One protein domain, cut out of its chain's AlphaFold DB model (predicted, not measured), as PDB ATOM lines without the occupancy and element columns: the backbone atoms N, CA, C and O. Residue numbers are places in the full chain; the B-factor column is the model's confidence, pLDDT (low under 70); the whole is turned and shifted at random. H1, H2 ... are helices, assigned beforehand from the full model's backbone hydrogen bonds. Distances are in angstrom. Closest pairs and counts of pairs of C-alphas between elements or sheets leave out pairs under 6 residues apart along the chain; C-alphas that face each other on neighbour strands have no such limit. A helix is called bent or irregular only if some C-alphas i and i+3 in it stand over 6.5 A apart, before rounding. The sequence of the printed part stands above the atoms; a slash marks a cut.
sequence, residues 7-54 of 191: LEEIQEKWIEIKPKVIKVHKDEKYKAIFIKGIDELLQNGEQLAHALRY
ATOM      1  N   LEU A   7     -24.302  -6.134  37.037       89.00
ATOM      2  CA  LEU A   7     -23.105  -6.965  37.216       89.00
ATOM      3  C   LEU A   7     -21.818  -6.247  36.775       89.00
ATOM      4  O   LEU A   7     -20.811  -6.335  37.475       89.00
ATOM      5  N   GLU A   8     -21.866  -5.512  35.663       90.62
ATOM      6  CA  GLU A   8     -20.726  -4.746  35.138       90.62
ATOM      7  C   GLU A   8     -20.252  -3.686  36.144       90.62
ATOM      8  O   GLU A   8     -19.075  -3.646  36.496       90.62
ATOM      9  N   GLU A   9     -21.171  -2.913  36.731       91.56
ATOM     10  CA  GLU A   9     -20.838  -1.917  37.760       91.56
ATOM     11  C   GLU A   9     -20.205  -2.551  39.011       91.56
ATOM     12  O   GLU A   9     -19.308  -1.982  39.639       91.56
ATOM     13  N   ILE A  10     -20.675  -3.741  39.404       88.75
ATOM     14  CA  ILE A  10     -20.114  -4.483  40.542       88.75
ATOM     15  C   ILE A  10     -18.681  -4.931  40.222       88.75
ATOM     16  O   ILE A  10     -17.803  -4.826  41.084       88.75
ATOM     17  N   GLN A  11     -18.429  -5.403  38.998       91.88
ATOM     18  CA  GLN A  11     -17.093  -5.791  38.540       91.88
ATOM     19  C   GLN A  11     -16.135  -4.593  38.523       91.88
ATOM     20  O   GLN A  11     -15.016  -4.701  39.032       91.88
ATOM     21  N   GLU A  12     -16.574  -3.441  38.018       93.38
ATOM     22  CA  GLU A  12     -15.785  -2.203  38.012       93.38
ATOM     23  C   GLU A  12     -15.429  -1.748  39.432       93.38
ATOM     24  O   GLU A  12     -14.258  -1.494  39.739       93.38
ATOM     25  N   LYS A  13     -16.411  -1.737  40.343       92.69
ATOM     26  CA  LYS A  13     -16.167  -1.424  41.759       92.69
ATOM     27  C   LYS A  13     -15.204  -2.411  42.404       92.69
ATOM     28  O   LYS A  13     -14.344  -2.000  43.184       92.69
ATOM     29  N   TRP A  14     -15.316  -3.703  42.089       93.88
ATOM     30  CA  TRP A  14     -14.382  -4.707  42.591       93.88
ATOM     31  C   TRP A  14     -12.947  -4.422  42.141       93.88
ATOM     32  O   TRP A  14     -12.039  -4.465  42.971       93.88
ATOM     33  N   ILE A  15     -12.737  -4.064  40.871       93.88
ATOM     34  CA  ILE A  15     -11.417  -3.688  40.340       93.88
ATOM     35  C   ILE A  15     -10.825  -2.509  41.124       93.88
ATOM     36  O   ILE A  15      -9.638  -2.535  41.458       93.88
ATOM     37  N   GLU A  16     -11.641  -1.515  41.480       94.12
ATOM     38  CA  GLU A  16     -11.197  -0.350  42.253       94.12
ATOM     39  C   GLU A  16     -10.796  -0.708  43.698       94.12
ATOM     40  O   GLU A  16      -9.784  -0.223  44.221       94.12
ATOM     41  N   ILE A  17     -11.570  -1.565  44.373       93.69
ATOM     42  CA  ILE A  17     -11.345  -1.886  45.795       93.69
ATOM     43  C   ILE A  17     -10.355  -3.034  46.013       93.69
ATOM     44  O   ILE A  17      -9.688  -3.072  47.051       93.69
ATOM     45  N   LYS A  18     -10.207  -3.951  45.051       92.44
ATOM     46  CA  LYS A  18      -9.358  -5.151  45.147       92.44
ATOM     47  C   LYS A  18      -7.923  -4.852  45.609       92.44
ATOM     48  O   LYS A  18      -7.461  -5.539  46.524       92.44
ATOM     49  N   PRO A  19      -7.212  -3.823  45.099       93.00
ATOM     50  CA  PRO A  19      -5.875  -3.481  45.591       93.00
ATOM     51  C   PRO A  19      -5.860  -3.101  47.078       93.00
ATOM     52  O   PRO A  19      -4.938  -3.476  47.807       93.00
ATOM     53  N   LYS A  20      -6.893  -2.384  47.545       92.75
ATOM     54  CA  LYS A  20      -7.039  -1.987  48.954       92.75
ATOM     55  C   LYS A  20      -7.266  -3.223  49.827       92.75
ATOM     56  O   LYS A  20      -6.577  -3.381  50.831       92.75
ATOM     57  N   VAL A  21      -8.144  -4.134  49.404       88.62
ATOM     58  CA  VAL A  21      -8.425  -5.401  50.108       88.62
ATOM     59  C   VAL A  21      -7.164  -6.267  50.208       88.62
ATOM     60  O   VAL A  21      -6.800  -6.699  51.300       88.62
ATOM     61  N   ILE A  22      -6.428  -6.454  49.106       91.25
ATOM     62  CA  ILE A  22      -5.170  -7.225  49.096       91.25
ATOM     63  C   ILE A  22      -4.145  -6.635  50.071       91.25
ATOM     64  O   ILE A  22      -3.433  -7.380  50.745       91.25
ATOM     65  N   LYS A  23      -4.061  -5.302  50.152       91.50
ATOM     66  CA  LYS A  23      -3.141  -4.609  51.059       91.50
ATOM     67  C   LYS A  23      -3.518  -4.816  52.528       91.50
ATOM     68  O   LYS A  23      -2.618  -5.029  53.339       91.50
ATOM     69  N   VAL A  24      -4.808  -4.753  52.860       92.19
ATOM     70  CA  VAL A  24      -5.318  -4.943  54.231       92.19
ATOM     71  C   VAL A  24      -5.114  -6.385  54.699       92.19
ATOM     72  O   VAL A  24      -4.613  -6.603  55.796       92.19
ATOM     73  N   HIS A  25      -5.401  -7.367  53.843       87.62
ATOM     74  CA  HIS A  25      -5.339  -8.798  54.177       87.62
ATOM     75  C   HIS A  25      -4.028  -9.466  53.721       87.62
ATOM     76  O   HIS A  25      -3.973 -10.669  53.455       87.62
ATOM     77  N   LYS A  26      -2.940  -8.693  53.593       88.06
ATOM     78  CA  LYS A  26      -1.672  -9.170  53.013       88.06
ATOM     79  C   LYS A  26      -1.021 -10.312  53.806       88.06
ATOM     80  O   LYS A  26      -0.307 -11.111  53.200       88.06
ATOM     81  N   ASP A  27      -1.266 -10.391  55.110       91.75
ATOM     82  CA  ASP A  27      -0.630 -11.358  56.013       91.75
ATOM     83  C   ASP A  27      -1.509 -12.601  56.251       91.75
ATOM     84  O   ASP A  27      -1.114 -13.536  56.945       91.75
ATOM     85  N   GLU A  28      -2.699 -12.658  55.641       89.06
ATOM     86  CA  GLU A  28      -3.598 -13.798  55.782       89.06
ATOM     87  C   GLU A  28      -3.167 -14.988  54.919       89.06
ATOM     88  O   GLU A  28      -2.953 -14.880  53.707       89.06
ATOM     89  N   LYS A  29      -3.125 -16.171  55.545       87.56
ATOM     90  CA  LYS A  29      -2.683 -17.435  54.935       87.56
ATOM     91  C   LYS A  29      -3.428 -17.792  53.642       87.56
ATOM     92  O   LYS A  29      -2.837 -18.389  52.747       87.56
ATOM     93  N   TYR A  30      -4.709 -17.438  53.539       86.44
ATOM     94  CA  TYR A  30      -5.582 -17.850  52.433       86.44
ATOM     95  C   TYR A  30      -6.030 -16.695  51.523       86.44
ATOM     96  O   TYR A  30      -6.933 -16.880  50.707       86.44
ATOM     97  N   LYS A  31      -5.373 -15.524  51.589       86.06
ATOM     98  CA  LYS A  31      -5.768 -14.324  50.823       86.06
ATOM     99  C   LYS A  31      -5.916 -14.566  49.318       86.06
ATOM    100  O   LYS A  31      -6.862 -14.094  48.705       86.06
ATOM    101  N   ALA A  32      -4.998 -15.322  48.712       85.69
ATOM    102  CA  ALA A  32      -4.995 -15.548  47.268       85.69
ATOM    103  C   ALA A  32      -6.206 -16.382  46.827       85.69
ATOM    104  O   ALA A  32      -6.813 -16.094  45.801       85.69
ATOM    105  N   ILE A  33      -6.580 -17.374  47.640       87.75
ATOM    106  CA  ILE A  33      -7.759 -18.215  47.412       87.75
ATOM    107  C   ILE A  33      -9.027 -17.374  47.570       87.75
ATOM    108  O   ILE A  33      -9.910 -17.449  46.726       87.75
ATOM    109  N   PHE A  34      -9.089 -16.543  48.612       83.50
ATOM    110  CA  PHE A  34     -10.224 -15.657  48.857       83.50
ATOM    111  C   PHE A  34     -10.457 -14.680  47.693       83.50
ATOM    112  O   PHE A  34     -11.560 -14.609  47.160       83.50
ATOM    113  N   ILE A  35      -9.404 -13.988  47.241       89.56
ATOM    114  CA  ILE A  35      -9.481 -13.050  46.110       89.56
ATOM    115  C   ILE A  35      -9.896 -13.763  44.818       89.56
ATOM    116  O   ILE A  35     -10.767 -13.267  44.109       89.56
ATOM    117  N   LYS A  36      -9.321 -14.939  44.539       90.19
ATOM    118  CA  LYS A  36      -9.683 -15.741  43.365       90.19
ATOM    119  C   LYS A  36     -11.150 -16.172  43.404       90.19
ATOM    120  O   LYS A  36     -11.822 -16.092  42.388       90.19
ATOM    121  N   GLY A  37     -11.651 -16.578  44.571       86.81
ATOM    122  CA  GLY A  37     -13.055 -16.954  44.740       86.81
ATOM    123  C   GLY A  37     -14.018 -15.797  44.462       86.81
ATOM    124  O   GLY A  37     -15.067 -16.012  43.863       86.81
ATOM    125  N   ILE A  38     -13.653 -14.565  44.836       87.06
ATOM    126  CA  ILE A  38     -14.442 -13.374  44.485       87.06
ATOM    127  C   ILE A  38     -14.407 -13.132  42.973       87.06
ATOM    128  O   ILE A  38     -15.461 -12.925  42.377       87.06
ATOM    129  N   ASP A  39     -13.226 -13.194  42.349       90.56
ATOM    130  CA  ASP A  39     -13.094 -13.026  40.896       90.56
ATOM    131  C   ASP A  39     -13.955 -14.055  40.133       90.56
ATOM    132  O   ASP A  39     -14.668 -13.692  39.201       90.56
ATOM    133  N   GLU A  40     -13.937 -15.322  40.557       89.62
ATOM    134  CA  GLU A  40     -14.731 -16.403  39.958       89.62
ATOM    135  C   GLU A  40     -16.242 -16.173  40.114       89.62
ATOM    136  O   GLU A  40     -16.989 -16.335  39.147       89.62
ATOM    137  N   LEU A  41     -16.700 -15.739  41.294       87.31
ATOM    138  CA  LEU A  41     -18.113 -15.416  41.524       87.31
ATOM    139  C   LEU A  41     -18.587 -14.258  40.642       87.31
ATOM    140  O   LEU A  41     -19.682 -14.316  40.091       87.31
ATOM    141  N   LEU A  42     -17.771 -13.216  40.476       89.25
ATOM    142  CA  LEU A  42     -18.132 -12.047  39.673       89.25
ATOM    143  C   LEU A  42     -18.165 -12.332  38.166       89.25
ATOM    144  O   LEU A  42     -18.827 -11.598  37.436       89.25
ATOM    145  N   GLN A  43     -17.498 -13.386  37.689       88.12
ATOM    146  CA  GLN A  43     -17.571 -13.814  36.286       88.12
ATOM    147  C   GLN A  43     -18.876 -14.541  35.940       88.12
ATOM    148  O   GLN A  43     -19.197 -14.688  34.762       88.12
ATOM    149  N   ASN A  44     -19.636 -14.993  36.940       86.06
ATOM    150  CA  ASN A  44     -20.881 -15.718  36.736       86.06
ATOM    151  C   ASN A  44     -22.005 -15.114  37.589       86.06
ATOM    152  O   ASN A  44     -22.176 -15.455  38.760       86.06
ATOM    153  N   GLY A  45     -22.815 -14.249  36.970       81.94
ATOM    154  CA  GLY A  45     -23.937 -13.574  37.628       81.94
ATOM    155  C   GLY A  45     -24.957 -14.522  38.269       81.94
ATOM    156  O   GLY A  45     -25.512 -14.193  39.314       81.94
ATOM    157  N   GLU A  46     -25.160 -15.721  37.716       83.00
ATOM    158  CA  GLU A  46     -26.057 -16.729  38.296       83.00
ATOM    159  C   GLU A  46     -25.473 -17.318  39.588       83.00
ATOM    160  O   GLU A  46     -26.164 -17.414  40.607       83.00
ATOM    161  N   GLN A  47     -24.179 -17.654  39.587       81.38
ATOM    162  CA  GLN A  47     -23.487 -18.107  40.798       81.38
ATOM    163  C   GLN A  47     -23.414 -17.005  41.852       81.38
ATOM    164  O   GLN A  47     -23.611 -17.292  43.034       81.38
ATOM    165  N   LEU A  48     -23.191 -15.755  41.441       84.06
ATOM    166  CA  LEU A  48     -23.219 -14.603  42.336       84.06
ATOM    167  C   LEU A  48     -24.605 -14.418  42.959       84.06
ATOM    168  O   LEU A  48     -24.701 -14.293  44.177       84.06
ATOM    169  N   ALA A  49     -25.678 -14.471  42.168       79.62
ATOM    170  CA  ALA A  49     -27.049 -14.378  42.670       79.62
ATOM    171  C   ALA A  49     -27.365 -15.519  43.651       79.62
ATOM    172  O   ALA A  49     -27.941 -15.298  44.721       79.62
ATOM    173  N   HIS A  50     -26.928 -16.739  43.332       77.88
ATOM    174  CA  HIS A  50     -27.087 -17.889  44.214       77.88
ATOM    175  C   HIS A  50     -26.272 -17.748  45.510       77.88
ATOM    176  O   HIS A  50     -26.761 -18.114  46.576       77.88
ATOM    177  N   ALA A  51     -25.056 -17.202  45.453       76.56
ATOM    178  CA  ALA A  51     -24.235 -16.942  46.634       76.56
ATOM    179  C   ALA A  51     -24.832 -15.825  47.506       76.56
ATOM    180  O   ALA A  51     -24.925 -15.976  48.727       76.56
ATOM    181  N   LEU A  52     -25.308 -14.743  46.882       76.38
ATOM    182  CA  LEU A  52     -25.959 -13.621  47.556       76.38
ATOM    183  C   LEU A  52     -27.231 -14.046  48.289       76.38
ATOM    184  O   LEU A  52     -27.486 -13.525  49.367       76.38
ATOM    185  N   ARG A  53     -27.974 -15.054  47.812       68.81
ATOM    186  CA  ARG A  53     -29.131 -15.623  48.538       68.81
ATOM    187  C   ARG A  53     -28.807 -16.027  49.983       68.81
ATOM    188  O   ARG A  53     -29.691 -16.010  50.838       68.81
ATOM    189  N   TYR A  54     -27.562 -16.411  50.251       66.06
ATOM    190  CA  TYR A  54     -27.092 -16.797  51.583       66.06
ATOM    191  C   TYR A  54     -26.293 -15.687  52.273       66.06
ATOM    192  O   TYR A  54     -25.889 -15.848  53.424       66.06
TER     193      TYR A  54
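AT A GLANCE: This is residues 7 to 54 of the 191 residues of an uncharacterized protein of Empedobacter tilapiae (UniProt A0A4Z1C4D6). The model is a helical hairpin with a short third helix turned off at its open end: the long, kinked helix H1 and the shorter helix H2 run side by side in opposite directions, joined by a loop of residues 25 to 30 at one end. After H2 the backbone turns sharply into H3, which slants away from the hairpin near the end where H1 begins. The printed part has 48 residues, with three named helices in the order H1, H2, H3 and no named strand; its class is all helix. It is only just compact, close to loose, with a radius of gyration of the C-alphas of 11.5 A, and its outline is elongated, spanning 31 by 20 by 15 A.

IN THESE COORDINATES: The longest helix, H1, holds residues 7 to 24 and measures 24.7 A from first to last C-alpha. It begins at C-alpha 7 (-23.105, -6.965, 37.216) and ends at C-alpha 24 (-5.318, -4.943, 54.231). H1 has a kink of 45 degrees near residue 17, and it is irregular there: C-alphas 16 and 19 are 7.0 A apart. H2, residues 31 to 42, is 16.8 A long and begins at C-alpha 31 (-5.768, -14.324, 50.823). H3, residues 45 to 52, is 10.1 A long and ends at C-alpha 52 (-25.959, -13.621, 47.556).

HOW THE PARTS SIT: H1 and H2 form a helical hairpin. They touch, and their closest C-alphas, those of Gln 11 and Leu 42, are 6.4 A apart. Their lines stand at a shallow tilt of 6 degrees, opposite ways, though the line of the irregular H1 is a rough one. H2 and H3 only just touch, with 3 pairs of C-alphas within 8 A, and only at the corner by their link. H2 does so with residues 41 to 42 alone; the closest C-alphas are those of Leu 41 and Leu 48, 5.2 A apart. H2 and H3 stand at a steep tilt of 59 degrees, opposite ways. H1 and H3 are close but not clearly touching, with the C-alphas of Leu 7 and Gly 45 closest at 6.7 A. In H2 and H3 every O i to N i+4 pair is within hydrogen-bond range; in H1, 12 of 14 are.

THE WHOLE: The two C-alphas farthest apart, those of Asp 27 and Glu 46, are 31.5 A from each other. The printed part runs from residue 7 to 54 with no cut. The link from H1 to H2 is short, with 6 residues, and the link from H2 to H3 is tight, with 2. The mean pLDDT of the printed part is 87.3; residues 53 to 54 are under 70.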